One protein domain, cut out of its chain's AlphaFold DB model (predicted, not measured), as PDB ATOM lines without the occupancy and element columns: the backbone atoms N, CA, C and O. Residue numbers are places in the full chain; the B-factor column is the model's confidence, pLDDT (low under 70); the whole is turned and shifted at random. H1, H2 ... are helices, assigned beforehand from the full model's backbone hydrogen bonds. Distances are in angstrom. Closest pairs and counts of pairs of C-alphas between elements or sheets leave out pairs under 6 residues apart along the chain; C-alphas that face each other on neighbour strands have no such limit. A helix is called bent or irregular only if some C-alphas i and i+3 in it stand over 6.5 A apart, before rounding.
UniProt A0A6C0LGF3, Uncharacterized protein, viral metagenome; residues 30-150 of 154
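Overview. This is residues 30 to 150 of the 154 residues of an uncharacterized protein of viral metagenome (UniProt A0A6C0LGF3). The model is a loose zigzag of long helical rods: H1 and the arm H3a splay apart from a shared contact, with the short helix H2 at their open end, and the bent helix H3 folds back on itself as a V whose second arm, H3b, makes a hairpin with H4. Residues 50 to 55, 61 to 66 and 69 to 82 stick out at the open end. The printed part has 121 residues with four named helices, in the order H1, H2, H3, H4, and no named strand; the class is all helix. The whole is loose, with a radius of gyration of the C-alphas of 18.5 A, and only just flat, spanning 51 by 44 by 24 A.

Along the chain. H1 holds residues 34 to 62 and begins at C-alpha 34, (-93.545, -39.937, -86.765); it is 42.4 A long from first to last C-alpha. H2 holds residues 64 to 72. H3, residues 76 to 124, was assigned as one helix by its hydrogen bonds but is bent: C-alphas 99 and 102 are 9.4 A apart. Its arms are H3a, residues 76 to 99, 34.8 A long, and H3b, residues 102 to 124, 33.1 A long, which begins at C-alpha 102, (-91.268, -25.221, -95.725). H4 holds residues 130 to 148, 26.9 A long, and ends at C-alpha 148, (-88.753, -16.652, -86.368).

Arrangement. H1 touches H3a with residues 34 to 45 alone, meeting residues 86 to 95; the closest C-alphas, of Gly 41 and Pro 91, are 4.1 A apart. They run opposite ways at a steep tilt of 44 degrees. H2 is close to H1 but not clearly touching it, the closest C-alphas being those of Lys 60 and Ile 67, 6.1 A apart. H2 and H3a are apart. H3a touches H3b through residues 93 to 97 and 103 to 108 alone, the closest C-alphas being those of Val 96 and Gly 104, 5.4 A apart, at a shallow tilt of 25 degrees, opposite ways. H3b and H4 form a helical hairpin at a shallow tilt of 25 degrees; the C-alphas of Thr 107 and Ala 143, their closest, are 4.5 A apart. H1 and H4 are apart. In H2 and H4 every O i to N i+4 pair is within hydrogen-bond range; in H1 24 of 25 are, in H3a 18 of 20 and in H3b 15 of 19.

Size, cuts and confidence. The two C-alphas farthest apart, of Lys 65 and Arg 150, are 52.0 A apart. The printed part has no cut, and the links H1 to H2, H2 to H3 and H3 to H4 are tight. The mean pLDDT of the printed part is 88.2; residues 149 to 150 are under 70.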
ATOM      1  N   ILE A  30     -99.679 -40.204 -93.827       85.69
ATOM      2  CA  ILE A  30     -98.294 -40.598 -93.526       85.69
ATOM      3  C   ILE A  30     -97.633 -39.527 -92.657       85.69
ATOM      4  O   ILE A  30     -97.003 -39.842 -91.652       85.69
ATOM      5  N   LYS A  31     -97.854 -38.253 -92.997       82.88
ATOM      6  CA  LYS A  31     -97.329 -37.092 -92.267       82.88
ATOM      7  C   LYS A  31     -97.801 -37.006 -90.813       82.88
ATOM      8  O   LYS A  31     -97.049 -36.576 -89.960       82.88
ATOM      9  N   LYS A  32     -99.001 -37.479 -90.478       84.25
ATOM     10  CA  LYS A  32     -99.504 -37.433 -89.089       84.25
ATOM     11  C   LYS A  32     -98.756 -38.333 -88.094       84.25
ATOM     12  O   LYS A  32     -98.945 -38.170 -86.896       84.25
ATOM     13  N   SER A  33     -97.953 -39.288 -88.560       86.75
ATOM     14  CA  SER A  33     -97.249 -40.244 -87.701       86.75
ATOM     15  C   SER A  33     -95.741 -40.111 -87.871       86.75
ATOM     16  O   SER A  33     -95.241 -40.268 -88.983       86.75
ATOM     17  N   LEU A  34     -95.012 -39.915 -86.768       85.19
ATOM     18  CA  LEU A  34     -93.545 -39.937 -86.765       85.19
ATOM     19  C   LEU A  34     -93.010 -41.235 -87.393       85.19
ATOM     20  O   LEU A  34     -92.144 -41.205 -88.264       85.19
ATOM     21  N   THR A  35     -93.586 -42.378 -87.017       89.25
ATOM     22  CA  THR A  35     -93.234 -43.688 -87.580       89.25
ATOM     23  C   THR A  35     -93.530 -43.761 -89.077       89.25
ATOM     24  O   THR A  35     -92.712 -44.274 -89.837       89.25
ATOM     25  N   GLY A  36     -94.669 -43.219 -89.520       87.19
ATOM     26  CA  GLY A  36     -95.026 -43.151 -90.939       87.19
ATOM     27  C   GLY A  36     -94.027 -42.329 -91.754       87.19
ATOM     28  O   GLY A  36     -93.627 -42.745 -92.839       87.19
ATOM     29  N   GLN A  37     -93.571 -41.201 -91.214       84.31
ATOM     30  CA  GLN A  37     -92.583 -40.330 -91.854       84.31
ATOM     31  C   GLN A  37     -91.199 -40.975 -91.924       84.31
ATOM     32  O   GLN A  37     -90.580 -40.982 -92.988       84.31
ATOM     33  N   MET A  38     -90.733 -41.565 -90.818       88.38
ATOM     34  CA  MET A  38     -89.469 -42.304 -90.800       88.38
ATOM     35  C   MET A  38     -89.505 -43.464 -91.796       88.38
ATOM     36  O   MET A  38     -88.591 -43.612 -92.605       88.38
ATOM     37  N   GLY A  39     -90.593 -44.240 -91.790       89.94
ATOM     38  CA  GLY A  39     -90.815 -45.334 -92.732       89.94
ATOM     39  C   GLY A  39     -90.804 -44.864 -94.185       89.94
ATOM     40  O   GLY A  39     -90.124 -45.466 -95.013       89.94
ATOM     41  N   TYR A  40     -91.479 -43.755 -94.495       88.62
ATOM     42  CA  TYR A  40     -91.455 -43.160 -95.834       88.62
ATOM     43  C   TYR A  40     -90.037 -42.757 -96.260       88.62
ATOM     44  O   TYR A  40     -89.620 -43.073 -97.374       88.62
ATOM     45  N   GLY A  41     -89.270 -42.124 -95.366       88.06
ATOM     46  CA  GLY A  41     -87.868 -41.778 -95.610       88.06
ATOM     47  C   GLY A  41     -87.000 -43.001 -95.918       88.06
ATOM     48  O   GLY A  41     -86.218 -42.970 -96.865       88.06
ATOM     49  N   PHE A  42     -87.178 -44.108 -95.189       89.75
ATOM     50  CA  PHE A  42     -86.456 -45.357 -95.463       89.75
ATOM     51  C   PHE A  42     -86.866 -46.013 -96.786       89.75
ATOM     52  O   PHE A  42     -86.000 -46.480 -97.524       89.75
ATOM     53  N   VAL A  43     -88.158 -46.015 -97.126       90.12
ATOM     54  CA  VAL A  43     -88.638 -46.507 -98.431       90.12
ATOM     55  C   VAL A  43     -88.034 -45.681 -99.567       90.12
ATOM     56  O   VAL A  43     -87.560 -46.241-100.556       90.12
ATOM     57  N   TYR A  44     -87.980 -44.358 -99.405       87.44
ATOM     58  CA  TYR A  44     -87.332 -43.466-100.361       87.44
ATOM     59  C   TYR A  44     -85.828 -43.759-100.504       87.44
ATOM     60  O   TYR A  44     -85.328 -43.833-101.629       87.44
ATOM     61  N   CYS A  45     -85.112 -43.999 -99.397       87.75
ATOM     62  CA  CYS A  45     -83.711 -44.437 -99.428       87.75
ATOM     63  C   CYS A  45     -83.534 -45.739-100.219       87.75
ATOM     64  O   CYS A  45     -82.650 -45.818-101.071       87.75
ATOM     65  N   ALA A  46     -84.372 -46.744 -99.958       89.44
ATOM     66  CA  ALA A  46     -84.289 -48.043-100.623       89.44
ATOM     67  C   ALA A  46     -84.514 -47.921-102.137       89.44
ATOM     68  O   ALA A  46     -83.731 -48.451-102.927       89.44
ATOM     69  N   LEU A  47     -85.539 -47.165-102.547       90.56
ATOM     70  CA  LEU A  47     -85.815 -46.906-103.959       90.56
ATOM     71  C   LEU A  47     -84.662 -46.151-104.631       90.56
ATOM     72  O   LEU A  47     -84.230 -46.525-105.719       90.56
ATOM     73  N   SER A  48     -84.126 -45.125-103.966       87.69
ATOM     74  CA  SER A  48     -82.992 -44.345-104.474       87.69
ATOM     75  C   SER A  48     -81.737 -45.205-104.638       87.69
ATOM     76  O   SER A  48     -81.035 -45.086-105.643       87.69
ATOM     77  N   GLY A  49     -81.473 -46.115-103.696       88.94
ATOM     78  CA  GLY A  49     -80.382 -47.086-103.792       88.94
ATOM     79  C   GLY A  49     -80.542 -48.020-104.993       88.94
ATOM     80  O   GLY A  49     -79.602 -48.194-105.767       88.94
ATOM     81  N   LEU A  50     -81.748 -48.552-105.209       91.38
ATOM     82  CA  LEU A  50     -82.046 -49.413-106.355       91.38
ATOM     83  C   LEU A  50     -81.865 -48.678-107.693       91.38
ATOM     84  O   LEU A  50     -81.204 -49.193-108.596       91.38
ATOM     85  N   LEU A  51     -82.380 -47.452-107.807       92.25
ATOM     86  CA  LEU A  51     -82.197 -46.621-109.002       92.25
ATOM     87  C   LEU A  51     -80.722 -46.273-109.243       92.25
ATOM     88  O   LEU A  51     -80.278 -46.268-110.389       92.25
ATOM     89  N   SER A  52     -79.945 -46.050-108.180       91.00
ATOM     90  CA  SER A  52     -78.504 -45.782-108.282       91.00
ATOM     91  C   SER A  52     -77.733 -46.983-108.832       91.00
ATOM     92  O   SER A  52     -76.822 -46.807-109.641       91.00
ATOM     93  N   ILE A  53     -78.119 -48.210-108.462       90.62
ATOM     94  CA  ILE A  53     -77.534 -49.438-109.023       90.62
ATOM     95  C   ILE A  53     -77.840 -49.539-110.521       90.62
ATOM     96  O   ILE A  53     -76.935 -49.803-111.311       90.62
ATOM     97  N   ILE A  54     -79.088 -49.284-110.927       92.62
ATOM     98  CA  ILE A  54     -79.483 -49.294-112.346       92.62
ATOM     99  C   ILE A  54     -78.683 -48.247-113.131       92.62
ATOM    100  O   ILE A  54     -78.137 -48.558-114.190       92.62
ATOM    101  N   ALA A  55     -78.553 -47.033-112.593       91.25
ATOM    102  CA  ALA A  55     -77.766 -45.970-113.207       91.25
ATOM    103  C   ALA A  55     -76.287 -46.364-113.350       91.25
ATOM    104  O   ALA A  55     -75.703 -46.164-114.411       91.25
ATOM    105  N   LEU A  56     -75.694 -46.985-112.325       90.81
ATOM    106  CA  LEU A  56     -74.311 -47.461-112.377       90.81
ATOM    107  C   LEU A  56     -74.113 -48.550-113.442       90.81
ATOM    108  O   LEU A  56     -73.120 -48.523-114.169       90.81
ATOM    109  N   LEU A  57     -75.053 -49.490-113.561       89.75
ATOM    110  CA  LEU A  57     -75.019 -50.521-114.604       89.75
ATOM    111  C   LEU A  57     -75.117 -49.904-116.003       89.75
ATOM    112  O   LEU A  57     -74.357 -50.296-116.885       89.75
ATOM    113  N   GLY A  58     -75.984 -48.904-116.184       89.94
ATOM    114  CA  GLY A  58     -76.077 -48.133-117.424       89.94
ATOM    115  C   GLY A  58     -74.805 -47.336-117.727       89.94
ATOM    116  O   GLY A  58     -74.342 -47.309-118.857       89.94
ATOM    117  N   LEU A  59     -74.158 -46.734-116.729       89.69
ATOM    118  CA  LEU A  59     -72.881 -46.043-116.948       89.69
ATOM    119  C   LEU A  59     -71.764 -47.016-117.330       89.69
ATOM    120  O   LEU A  59     -70.930 -46.700-118.179       89.69
ATOM    121  N   LYS A  60     -71.763 -48.223-116.758       87.94
ATOM    122  CA  LYS A  60     -70.767 -49.251-117.071       87.94
ATOM    123  C   LYS A  60     -70.793 -49.669-118.545       87.94
ATOM    124  O   LYS A  60     -69.736 -50.024-119.065       87.94
ATOM    125  N   THR A  61     -71.937 -49.599-119.233       88.00
ATOM    126  CA  THR A  61     -72.008 -49.919-120.673       88.00
ATOM    127  C   THR A  61     -71.317 -48.875-121.549       88.00
ATOM    128  O   THR A  61     -70.869 -49.215-122.640       88.00
ATOM    129  N   HIS A  62     -71.183 -47.632-121.077       85.62
ATOM    130  CA  HIS A  62     -70.604 -46.523-121.844       85.62
ATOM    131  C   HIS A  62     -69.203 -46.100-121.372       85.62
ATOM    132  O   HIS A  62     -68.416 -45.606-122.172       85.62
ATOM    133  N   MET A  63     -68.875 -46.299-120.092       88.62
ATOM    134  CA  MET A  63     -67.662 -45.774-119.445       88.62
ATOM    135  C   MET A  63     -66.923 -46.851-118.638       88.62
ATOM    136  O   MET A  63     -66.452 -46.620-117.525       88.62
ATOM    137  N   SER A  64     -66.830 -48.068-119.180       85.25
ATOM    138  CA  SER A  64     -66.350 -49.251-118.450       85.25
ATOM    139  C   SER A  64     -64.968 -49.078-117.803       85.25
ATOM    140  O   SER A  64     -64.769 -49.524-116.676       85.25
ATOM    141  N   LYS A  65     -64.024 -48.399-118.468       90.69
ATOM    142  CA  LYS A  65     -62.666 -48.168-117.944       90.69
ATOM    143  C   LYS A  65     -62.661 -47.277-116.697       90.69
ATOM    144  O   LYS A  65     -62.026 -47.628-115.700       90.69
ATOM    145  N   ASP A  66     -63.385 -46.163-116.733       91.25
ATOM    146  CA  ASP A  66     -63.443 -45.215-115.615       91.25
ATOM    147  C   ASP A  66     -64.234 -45.803-114.445       91.25
ATOM    148  O   ASP A  66     -63.813 -45.697-113.296       91.25
ATOM    149  N   ILE A  67     -65.317 -46.533-114.732       88.50
ATOM    150  CA  ILE A  67     -66.088 -47.260-113.715       88.50
ATOM    151  C   ILE A  67     -65.238 -48.336-113.035       88.50
ATOM    152  O   ILE A  67     -65.263 -48.449-111.812       88.50
ATOM    153  N   ASN A  68     -64.454 -49.104-113.792       89.06
ATOM    154  CA  ASN A  68     -63.562 -50.106-113.206       89.06
ATOM    155  C   ASN A  68     -62.483 -49.457-112.328       89.06
ATOM    156  O   ASN A  68     -62.169 -49.989-111.267       89.06
ATOM    157  N   THR A  69     -61.968 -48.295-112.740       93.69
ATOM    158  CA  THR A  69     -61.004 -47.515-111.949       93.69
ATOM    159  C   THR A  69     -61.638 -46.974-110.670       93.69
ATOM    160  O   THR A  69     -61.037 -47.052-109.605       93.69
ATOM    161  N   MET A  70     -62.868 -46.463-110.741       91.44
ATOM    162  CA  MET A  70     -63.618 -46.041-109.561       91.44
ATOM    163  C   MET A  70     -63.783 -47.215-108.591       91.44
ATOM    164  O   MET A  70     -63.391 -47.090-107.437       91.44
ATOM    165  N   ILE A  71     -64.299 -48.360-109.061       89.19
ATOM    166  CA  ILE A  71     -64.557 -49.550-108.232       89.19
ATOM    167  C   ILE A  71     -63.284 -50.044-107.539       89.19
ATOM    168  O   ILE A  71     -63.335 -50.381-106.358       89.19
ATOM    169  N   SER A  72     -62.144 -50.066-108.237       92.38
ATOM    170  CA  SER A  72     -60.877 -50.526-107.654       92.38
ATOM    171  C   SER A  72     -60.291 -49.581-106.600       92.38
ATOM    172  O   SER A  72     -59.421 -50.002-105.844       92.38
ATOM    173  N   ASN A  73     -60.767 -48.334-106.528       94.94
ATOM    174  CA  ASN A  73     -60.297 -47.311-105.591       94.94
ATOM    175  C   ASN A  73     -61.342 -46.942-104.521       94.94
ATOM    176  O   ASN A  73     -61.169 -45.953-103.810       94.94
ATOM    177  N   ILE A  74     -62.434 -47.705-104.386       92.50
ATOM    178  CA  ILE A  74     -63.444 -47.441-103.354       92.50
ATOM    179  C   ILE A  74     -62.858 -47.705-101.963       92.50
ATOM    180  O   ILE A  74     -62.500 -48.835-101.629       92.50
ATOM    181  N   ASP A  75     -62.884 -46.683-101.107       93.69
ATOM    182  CA  ASP A  75     -62.776 -46.879 -99.663       93.69
ATOM    183  C   ASP A  75     -64.146 -47.283 -99.100       93.69
ATOM    184  O   ASP A  75     -65.062 -46.469 -98.940       93.69
ATOM    185  N   VAL A  76     -64.285 -48.573 -98.788       90.44
ATOM    186  CA  VAL A  76     -65.533 -49.161 -98.280       90.44
ATOM    187  C   VAL A  76     -65.950 -48.553 -96.938       90.44
ATOM    188  O   VAL A  76     -67.145 -48.485 -96.656       90.44
ATOM    189  N   ARG A  77     -65.012 -48.077 -96.109       91.44
ATOM    190  CA  ARG A  77     -65.338 -47.476 -94.805       91.44
ATOM    191  C   ARG A  77     -65.993 -46.116 -94.991       91.44
ATOM    192  O   ARG A  77     -67.027 -45.849 -94.380       91.44
ATOM    193  N   VAL A  78     -65.428 -45.291 -95.871       88.94
ATOM    194  CA  VAL A  78     -65.998 -43.985 -96.233       88.94
ATOM    195  C   VAL A  78     -67.352 -44.174 -96.910       88.94
ATOM    196  O   VAL A  78     -68.321 -43.495 -96.561       88.94
ATOM    197  N   LEU A  79     -67.457 -45.143 -97.823       89.31
ATOM    198  CA  LEU A  79     -68.716 -45.464 -98.488       89.31
ATOM    199  C   LEU A  79     -69.789 -45.929 -97.492       89.31
ATOM    200  O   LEU A  79     -70.918 -45.447 -97.555       89.31
ATOM    201  N   ALA A  80     -69.447 -46.812 -96.551       89.12
ATOM    202  CA  ALA A  80     -70.375 -47.300 -95.532       89.12
ATOM    203  C   ALA A  80     -70.853 -46.174 -94.606       89.12
ATOM    204  O   ALA A  80     -72.053 -46.053 -94.363       89.12
ATOM    205  N   LEU A  81     -69.943 -45.310 -94.142       90.25
ATOM    206  CA  LEU A  81     -70.303 -44.138 -93.343       90.25
ATOM    207  C   LEU A  81     -71.257 -43.217 -94.113       90.25
ATOM    208  O   LEU A  81     -72.292 -42.810 -93.589       90.25
ATOM    209  N   THR A  82     -70.942 -42.939 -95.378       88.38
ATOM    210  CA  THR A  82     -71.759 -42.079 -96.243       88.38
ATOM    211  C   THR A  82     -73.136 -42.692 -96.490       88.38
ATOM    212  O   THR A  82     -74.141 -41.984 -96.450       88.38
ATOM    213  N   ALA A  83     -73.214 -44.011 -96.680       87.44
ATOM    214  CA  ALA A  83     -74.472 -44.731 -96.845       87.44
ATOM    215  C   ALA A  83     -75.345 -44.666 -95.581       87.44
ATOM    216  O   ALA A  83     -76.546 -44.424 -95.693       87.44
ATOM    217  N   ILE A  84     -74.754 -44.816 -94.390       89.31
ATOM    218  CA  ILE A  84     -75.466 -44.676 -93.110       89.31
ATOM    219  C   ILE A  84     -76.008 -43.253 -92.955       89.31
ATOM    220  O   ILE A  84     -77.195 -43.081 -92.679       89.31
ATOM    221  N   LEU A  85     -75.175 -42.234 -93.189       89.00
ATOM    222  CA  LEU A  85     -75.605 -40.836 -93.115       89.00
ATOM    223  C   LEU A  85     -76.732 -40.552 -94.113       89.00
ATOM    224  O   LEU A  85     -77.760 -39.998 -93.732       89.00
ATOM    225  N   ASN A  86     -76.605 -41.005 -95.362       85.12
ATOM    226  CA  ASN A  86     -77.642 -40.840 -96.381       85.12
ATOM    227  C   ASN A  86     -78.955 -41.549 -96.001       85.12
ATOM    228  O   ASN A  86     -80.041 -41.006 -96.205       85.12
ATOM    229  N   MET A  87     -78.864 -42.733 -95.386       85.75
ATOM    230  CA  MET A  87     -80.025 -43.462 -94.875       85.75
ATOM    231  C   MET A  87     -80.753 -42.688 -93.770       85.75
ATOM    232  O   MET A  87     -81.971 -42.806 -93.663       85.75
ATOM    233  N   MET A  88     -80.034 -41.890 -92.972       87.12
ATOM    234  CA  MET A  88     -80.603 -41.053 -91.910       87.12
ATOM    235  C   MET A  88     -81.128 -39.704 -92.414       87.12
ATOM    236  O   MET A  88     -82.126 -39.209 -91.889       87.12
ATOM    237  N   VAL A  89     -80.501 -39.116 -93.439       87.69
ATOM    238  CA  VAL A  89     -80.866 -37.789 -93.963       87.69
ATOM    239  C   VAL A  89     -82.314 -37.752 -94.444       87.69
ATOM    240  O   VAL A  89     -83.040 -36.834 -94.076       87.69
ATOM    241  N   ASN A  90     -82.775 -38.742 -95.213       83.25
ATOM    242  CA  ASN A  90     -84.133 -38.702 -95.774       83.25
ATOM    243  C   ASN A  90     -85.247 -38.835 -94.711       83.25
ATOM    244  O   ASN A  90     -86.198 -38.053 -94.764       83.25
ATOM    245  N   PRO A  91     -85.153 -39.739 -93.714       84.19
ATOM    246  CA  PRO A  91     -86.047 -39.728 -92.555       84.19
ATOM    247  C   PRO A  91     -86.045 -38.398 -91.792       84.19
ATOM    248  O   PRO A  91     -87.116 -37.867 -91.502       84.19
ATOM    249  N   VAL A  92     -84.868 -37.827 -91.504       87.88
ATOM    250  CA  VAL A  92     -84.761 -36.531 -90.805       87.88
ATOM    251  C   VAL A  92     -85.426 -35.422 -91.615       87.88
ATOM    252  O   VAL A  92     -86.181 -34.618 -91.074       87.88
ATOM    253  N   HIS A  93     -85.211 -35.413 -92.924       86.25
ATOM    254  CA  HIS A  93     -85.814 -34.452 -93.830       86.25
ATOM    255  C   HIS A  93     -87.344 -34.554 -93.840       86.25
ATOM    256  O   HIS A  93     -88.030 -33.533 -93.774       86.25
ATOM    257  N   ALA A  94     -87.889 -35.775 -93.875       81.56
ATOM    258  CA  ALA A  94     -89.331 -36.001 -93.792       81.56
ATOM    259  C   ALA A  94     -89.920 -35.444 -92.482       81.56
ATOM    260  O   ALA A  94     -90.961 -34.786 -92.522       81.56
ATOM    261  N   ILE A  95     -89.216 -35.630 -91.358       84.06
ATOM    262  CA  ILE A  95     -89.594 -35.089 -90.042       84.06
ATOM    263  C   ILE A  95     -89.582 -33.563 -90.039       84.06
ATOM    264  O   ILE A  95     -90.570 -32.928 -89.674       84.06
ATOM    265  N   VAL A  96     -88.483 -32.957 -90.489       87.56
ATOM    266  CA  VAL A  96     -88.325 -31.497 -90.528       87.56
ATOM    267  C   VAL A  96     -89.403 -30.841 -91.391       87.56
ATOM    268  O   VAL A  96     -89.956 -29.811 -91.003       87.56
ATOM    269  N   MET A  97     -89.744 -31.444 -92.532       80.88
ATOM    270  CA  MET A  97     -90.813 -30.949 -93.398       80.88
ATOM    271  C   MET A  97     -92.199 -31.086 -92.757       80.88
ATOM    272  O   MET A  97     -93.064 -30.248 -92.989       80.88
ATOM    273  N   ASN A  98     -92.439 -32.110 -91.941       76.62
ATOM    274  CA  ASN A  98     -93.715 -32.246 -91.248       76.62
ATOM    275  C   ASN A  98     -93.870 -31.228 -90.114       76.62
ATOM    276  O   ASN A  98     -94.838 -30.470 -90.089       76.62
ATOM    277  N   GLU A  99     -92.907 -31.203 -89.193       81.94
ATOM    278  CA  GLU A  99     -92.963 -30.357 -87.995       81.94
ATOM    279  C   GLU A  99     -92.810 -28.875 -88.358       81.94
ATOM    280  O   GLU A  99     -93.556 -28.002 -87.911       81.94
ATOM    281  N   GLY A 100     -91.836 -28.579 -89.216       80.12
ATOM    282  CA  GLY A 100     -91.459 -27.218 -89.570       80.12
ATOM    283  C   GLY A 100     -92.054 -26.721 -90.883       80.12
ATOM    284  O   GLY A 100     -91.959 -25.523 -91.161       80.12
ATOM    285  N   GLY A 101     -92.683 -27.578 -91.691       80.88
ATOM    286  CA  GLY A 101     -93.119 -27.201 -93.036       80.88
ATOM    287  C   GLY A 101     -91.951 -26.741 -93.912       80.88
ATOM    288  O   GLY A 101     -90.783 -27.066 -93.678       80.88
ATOM    289  N   SER A 102     -92.268 -25.886 -94.883       82.25
ATOM    290  CA  SER A 102     -91.268 -25.221 -95.725       82.25
ATOM    291  C   SER A 102     -90.252 -24.410 -94.910       82.25
ATOM    292  O   SER A 102     -89.079 -24.371 -95.268       82.25
ATOM    293  N   VAL A 103     -90.670 -23.812 -93.789       87.38
ATOM    294  CA  VAL A 103     -89.787 -23.047 -92.893       87.38
ATOM    295  C   VAL A 103     -88.749 -23.951 -92.229       87.38
ATOM    296  O   VAL A 103     -87.573 -23.594 -92.167       87.38
ATOM    297  N   GLY A 104     -89.156 -25.140 -91.781       87.56
ATOM    298  CA  GLY A 104     -88.249 -26.147 -91.232       87.56
ATOM    299  C   GLY A 104     -87.180 -26.551 -92.238       87.56
ATOM    300  O   GLY A 104     -85.994 -26.530 -91.912       87.56
ATOM    301  N   GLN A 105     -87.582 -26.843 -93.479       86.69
ATOM    302  CA  GLN A 105     -86.646 -27.198 -94.552       86.69
ATOM    303  C   GLN A 105     -85.657 -26.066 -94.850       86.69
ATOM    304  O   GLN A 105     -84.451 -26.292 -94.892       86.69
ATOM    305  N   GLN A 106     -86.151 -24.836 -95.013       87.75
ATOM    306  CA  GLN A 106     -85.309 -23.667 -95.276       87.75
ATOM    307  C   GLN A 106     -84.299 -23.418 -94.146       87.75
ATOM    308  O   GLN A 106     -83.118 -23.182 -94.403       87.75
ATOM    309  N   THR A 107     -84.750 -23.539 -92.895       90.19
ATOM    310  CA  THR A 107     -83.899 -23.411 -91.704       90.19
ATOM    311  C   THR A 107     -82.818 -24.493 -91.693       90.19
ATOM    312  O   THR A 107     -81.640 -24.182 -91.527       90.19
ATOM    313  N   MET A 108     -83.194 -25.752 -91.936       90.50
ATOM    314  CA  MET A 108     -82.262 -26.880 -92.005       90.50
ATOM    315  C   MET A 108     -81.189 -26.669 -93.079       90.50
ATOM    316  O   MET A 108     -80.011 -26.884 -92.804       90.50
ATOM    317  N   TYR A 109     -81.554 -26.197 -94.273       87.94
ATOM    318  CA  TYR A 109     -80.580 -25.938 -95.342       87.94
ATOM    319  C   TYR A 109     -79.637 -24.800 -95.051       87.94
ATOM    320  O   TYR A 109     -78.452 -24.891 -95.361       87.94
ATOM    321  N   SER A 110     -80.151 -23.747 -94.430       89.88
ATOM    322  CA  SER A 110     -79.312 -22.643 -94.004       89.88
ATOM    323  C   SER A 110     -78.278 -23.117 -92.985       89.88
ATOM    324  O   SER A 110     -77.111 -22.776 -93.105       89.88
ATOM    325  N   LEU A 111     -78.656 -23.995 -92.053       91.00
ATOM    326  CA  LEU A 111     -77.725 -24.559 -91.072       91.00
ATOM    327  C   LEU A 111     -76.776 -25.616 -91.654       91.00
ATOM    328  O   LEU A 111     -75.672 -25.772 -91.139       91.00
ATOM    329  N   ALA A 112     -77.157 -26.317 -92.727       90.00
ATOM    330  CA  ALA A 112     -76.376 -27.416 -93.303       90.00
ATOM    331  C   ALA A 112     -74.997 -26.993 -93.844       90.00
ATOM    332  O   ALA A 112     -74.095 -27.823 -93.917       90.00
ATOM    333  N   ILE A 113     -74.793 -25.710 -94.168       87.00
ATOM    334  CA  ILE A 113     -73.481 -25.199 -94.602       87.00
ATOM    335  C   ILE A 113     -72.444 -25.185 -93.470       87.00
ATOM    336  O   ILE A 113     -71.245 -25.287 -93.723       87.00
ATOM    337  N   ILE A 114     -72.893 -25.072 -92.217       89.25
ATOM    338  CA  ILE A 114     -72.021 -24.980 -91.043       89.25
ATOM    339  C   ILE A 114     -71.201 -26.265 -90.864       89.25
ATOM    340  O   ILE A 114     -69.975 -26.161 -90.841       89.25
ATOM    341  N   PRO A 115     -71.801 -27.472 -90.769       88.25
ATOM    342  CA  PRO A 115     -71.025 -28.700 -90.630       88.25
ATOM    343  C   PRO A 115     -70.159 -29.013 -91.856       88.25
ATOM    344  O   PRO A 115     -69.142 -29.672 -91.683       88.25
ATOM    345  N   VAL A 116     -70.501 -28.527 -93.056       87.56
ATOM    346  CA  VAL A 116     -69.624 -28.653 -94.235       87.56
ATOM    347  C   VAL A 116     -68.331 -27.871 -94.004       87.56
ATOM    348  O   VAL A 116     -67.259 -28.462 -93.977       87.56
ATOM    349  N   LEU A 117     -68.432 -26.568 -93.726       86.44
ATOM    350  CA  LEU A 117     -67.259 -25.706 -93.554       86.44
ATOM    351  C   LEU A 117     -66.448 -26.051 -92.297       86.44
ATOM    352  O   LEU A 117     -65.220 -26.078 -92.325       86.44
ATOM    353  N   VAL A 118     -67.120 -26.324 -91.176       88.25
ATOM    354  CA  VAL A 118     -66.446 -26.718 -89.928       88.25
ATOM    355  C   VAL A 118     -65.834 -28.111 -90.061       88.25
ATOM    356  O   VAL A 118     -64.725 -28.332 -89.580       88.25
ATOM    357  N   GLY A 119     -66.527 -29.037 -90.724       87.38
ATOM    358  CA  GLY A 119     -66.029 -30.380 -90.993       87.38
ATOM    359  C   GLY A 119     -64.785 -30.355 -91.873       87.38
ATOM    360  O   GLY A 119     -63.797 -30.991 -91.523       87.38
ATOM    361  N   GLU A 120     -64.785 -29.572 -92.952       84.88
ATOM    362  CA  GLU A 120     -63.608 -29.405 -93.812       84.88
ATOM    363  C   GLU A 120     -62.411 -28.856 -93.032       84.88
ATOM    364  O   GLU A 120     -61.310 -29.410 -93.089       84.88
ATOM    365  N   ALA A 121     -62.637 -27.828 -92.214       87.94
ATOM    366  CA  ALA A 121     -61.591 -27.258 -91.376       87.94
ATOM    367  C   ALA A 121     -61.044 -28.256 -90.343       87.94
ATOM    368  O   ALA A 121     -59.836 -28.326 -90.119       87.94
ATOM    369  N   PHE A 122     -61.924 -29.040 -89.718       89.56
ATOM    370  CA  PHE A 122     -61.554 -29.979 -88.661       89.56
ATOM    371  C   PHE A 122     -60.887 -31.251 -89.198       89.56
ATOM    372  O   PHE A 122     -59.861 -31.673 -88.671       89.56
ATOM    373  N   PHE A 123     -61.453 -31.865 -90.239       86.62
ATOM    374  CA  PHE A 123     -61.005 -33.162 -90.754       86.62
ATOM    375  C   PHE A 123     -59.901 -33.051 -91.808       86.62
ATOM    376  O   PHE A 123     -59.057 -33.942 -91.880       86.62
ATOM    377  N   TYR A 124     -59.873 -31.971 -92.597       88.12
ATOM    378  CA  TYR A 124     -58.860 -31.762 -93.640       88.12
ATOM    379  C   TYR A 124     -57.832 -30.680 -93.278       88.12
ATOM    380  O   TYR A 124     -56.900 -30.437 -94.041       88.12
ATOM    381  N   GLY A 125     -57.958 -30.049 -92.103       86.38
ATOM    382  CA  GLY A 125     -57.026 -29.019 -91.635       86.38
ATOM    383  C   GLY A 125     -57.098 -27.717 -92.436       86.38
ATOM    384  O   GLY A 125     -56.164 -26.910 -92.393       86.38
ATOM    385  N   GLU A 126     -58.177 -27.507 -93.190       89.12
ATOM    386  CA  GLU A 126     -58.350 -26.310 -94.002       89.12
ATOM    387  C   GLU A 126     -58.584 -25.068 -93.130       89.12
ATOM    388  O   GLU A 126     -59.341 -25.074 -92.159       89.12
ATOM    389  N   LYS A 127     -57.936 -23.952 -93.478       90.12
ATOM    390  CA  LYS A 127     -58.159 -22.681 -92.781       90.12
ATOM    391  C   LYS A 127     -59.352 -21.959 -93.389       90.12
ATOM    392  O   LYS A 127     -59.293 -21.526 -94.539       90.12
ATOM    393  N   LEU A 128     -60.387 -21.742 -92.582       88.81
ATOM    394  CA  LEU A 128     -61.521 -20.914 -92.980       88.81
ATOM    395  C   LEU A 128     -61.082 -19.463 -93.188       88.81
ATOM    396  O   LEU A 128     -60.549 -18.809 -92.290       88.81
ATOM    397  N   SER A 129     -61.343 -18.943 -94.381       92.75
ATOM    398  CA  SER A 129     -61.177 -17.523 -94.671       92.75
ATOM    399  C   SER A 129     -62.203 -16.686 -93.907       92.75
ATOM    400  O   SER A 129     -63.315 -17.135 -93.621       92.75
ATOM    401  N   ILE A 130     -61.886 -15.410 -93.667       94.38
ATOM    402  CA  ILE A 130     -62.830 -14.469 -93.045       94.38
ATOM    403  C   ILE A 130     -64.170 -14.398 -93.798       94.38
ATOM    404  O   ILE A 130     -65.222 -14.266 -93.185       94.38
ATOM    405  N   LYS A 131     -64.150 -14.566 -95.129       93.62
ATOM    406  CA  LYS A 131     -65.358 -14.594 -95.966       93.62
ATOM    407  C   LYS A 131     -66.221 -15.828 -95.687       93.62
ATOM    408  O   LYS A 131     -67.438 -15.697 -95.617       93.62
ATOM    409  N   GLN A 132     -65.612 -16.999 -95.491       91.38
ATOM    410  CA  GLN A 132     -66.331 -18.220 -95.104       91.38
ATOM    411  C   GLN A 132     -66.901 -18.107 -93.686       91.38
ATOM    412  O   GLN A 132     -68.039 -18.506 -93.463       91.38
ATOM    413  N   ILE A 133     -66.167 -17.492 -92.752       91.81
ATOM    414  CA  ILE A 133     -66.656 -17.230 -91.386       91.81
ATOM    415  C   ILE A 133     -67.874 -16.296 -91.414       91.81
ATOM    416  O   ILE A 133     -68.890 -16.593 -90.791       91.81
ATOM    417  N   ILE A 134     -67.812 -15.203 -92.183       94.06
ATOM    418  CA  ILE A 134     -68.970 -14.323 -92.401       94.06
ATOM    419  C   ILE A 134     -70.128 -15.117 -93.018       94.06
ATOM    420  O   ILE A 134     -71.263 -14.973 -92.575       94.06
ATOM    421  N   GLY A 135     -69.850 -15.994 -93.985       91.25
ATOM    422  CA  GLY A 135     -70.845 -16.895 -94.570       91.25
ATOM    423  C   GLY A 135     -71.554 -17.770 -93.531       91.25
ATOM    424  O   GLY A 135     -72.778 -17.848 -93.550       91.25
ATOM    425  N   ILE A 136     -70.817 -18.360 -92.585       91.75
ATOM    426  CA  ILE A 136     -71.376 -19.145 -91.467       91.75
ATOM    427  C   ILE A 136     -72.293 -18.281 -90.593       91.75
ATOM    428  O   ILE A 136     -73.395 -18.704 -90.249       91.75
ATOM    429  N   ILE A 137     -71.866 -17.059 -90.259       93.50
ATOM    430  CA  ILE A 137     -72.667 -16.128 -89.447       93.50
ATOM    431  C   ILE A 137     -73.959 -15.753 -90.180       93.50
ATOM    432  O   ILE A 137     -75.038 -15.798 -89.590       93.50
ATOM    433  N   LEU A 138     -73.870 -15.424 -91.471       93.06
ATOM    434  CA  LEU A 138     -75.030 -15.094 -92.300       93.06
ATOM    435  C   LEU A 138     -75.973 -16.285 -92.466       93.06
ATOM    436  O   LEU A 138     -77.184 -16.098 -92.477       93.06
ATOM    437  N   ALA A 139     -75.440 -17.501 -92.550       92.00
ATOM    438  CA  ALA A 139     -76.232 -18.719 -92.590       92.00
ATOM    439  C   ALA A 139     -76.989 -18.947 -91.271       92.00
ATOM    440  O   ALA A 139     -78.198 -19.153 -91.281       92.00
ATOM    441  N   GLY A 140     -76.325 -18.810 -90.120       92.12
ATOM    442  CA  GLY A 140     -76.999 -18.869 -88.817       92.12
ATOM    443  C   GLY A 140     -78.062 -17.775 -88.648       92.12
ATOM    444  O   GLY A 140     -79.180 -18.051 -88.213       92.12
ATOM    445  N   GLY A 141     -77.747 -16.542 -89.055       92.50
ATOM    446  CA  GLY A 141     -78.692 -15.425 -89.050       92.50
ATOM    447  C   GLY A 141     -79.888 -15.656 -89.978       92.50
ATOM    448  O   GLY A 141     -81.027 -15.437 -89.581       92.50
ATOM    449  N   GLY A 142     -79.651 -16.164 -91.188       90.25
ATOM    450  CA  GLY A 142     -80.697 -16.538 -92.140       90.25
ATOM    451  C   GLY A 142     -81.611 -17.626 -91.584       90.25
ATOM    452  O   GLY A 142     -82.832 -17.471 -91.620       90.25
ATOM    453  N   ALA A 143     -81.037 -18.681 -91.001       91.25
ATOM    454  CA  ALA A 143     -81.783 -19.732 -90.314       91.25
ATOM    455  C   ALA A 143     -82.696 -19.156 -89.221       91.25
ATOM    456  O   ALA A 143     -83.886 -19.470 -89.176       91.25
ATOM    457  N   TYR A 144     -82.166 -18.263 -88.381       90.81
ATOM    458  CA  TYR A 144     -82.933 -17.594 -87.331       90.81
ATOM    459  C   TYR A 144     -84.089 -16.757 -87.892       90.81
ATOM    460  O   TYR A 144     -85.219 -16.863 -87.410       90.81
ATOM    461  N   LEU A 145     -83.839 -15.945 -88.922       89.69
ATOM    462  CA  LEU A 145     -84.861 -15.097 -89.544       89.69
ATOM    463  C   LEU A 145     -85.984 -15.929 -90.177       89.69
ATOM    464  O   LEU A 145     -87.159 -15.613 -90.003       89.69
ATOM    465  N   MET A 146     -85.639 -17.021 -90.863       87.75
ATOM    466  CA  MET A 146     -86.625 -17.926 -91.460       87.75
ATOM    467  C   MET A 146     -87.464 -18.629 -90.390       87.75
ATOM    468  O   MET A 146     -88.690 -18.652 -90.494       87.75
ATOM    469  N   ALA A 147     -86.831 -19.135 -89.328       85.25
ATOM    470  CA  ALA A 147     -87.524 -19.815 -88.236       85.25
ATOM    471  C   ALA A 147     -88.445 -18.877 -87.430       85.25
ATOM    472  O   ALA A 147     -89.554 -19.267 -87.066       85.25
ATOM    473  N   SER A 148     -88.010 -17.642 -87.168       83.06
ATOM    474  CA  SER A 148     -88.753 -16.652 -86.368       83.06
ATOM    475  C   SER A 148     -89.870 -15.937 -87.135       83.06
ATOM    476  O   SER A 148     -90.817 -15.447 -86.521       83.06
ATOM    477  N   GLY A 149     -89.811 -15.904 -88.470       69.38
ATOM    478  CA  GLY A 149     -90.826 -15.264 -89.313       69.38
ATOM    479  C   GLY A 149     -92.177 -15.989 -89.352       69.38
ATOM    480  O   GLY A 149     -93.178 -15.410 -89.783       69.38
ATOM    481  N   ARG A 150     -92.251 -17.246 -88.891       65.56
ATOM    482  CA  ARG A 150     -93.505 -18.008 -88.853       65.56
ATOM    483  C   ARG A 150     -94.324 -17.601 -87.626       65.56
ATOM    484  O   ARG A 150     -94.144 -18.149 -86.541       65.56
TER     485      ARG A 150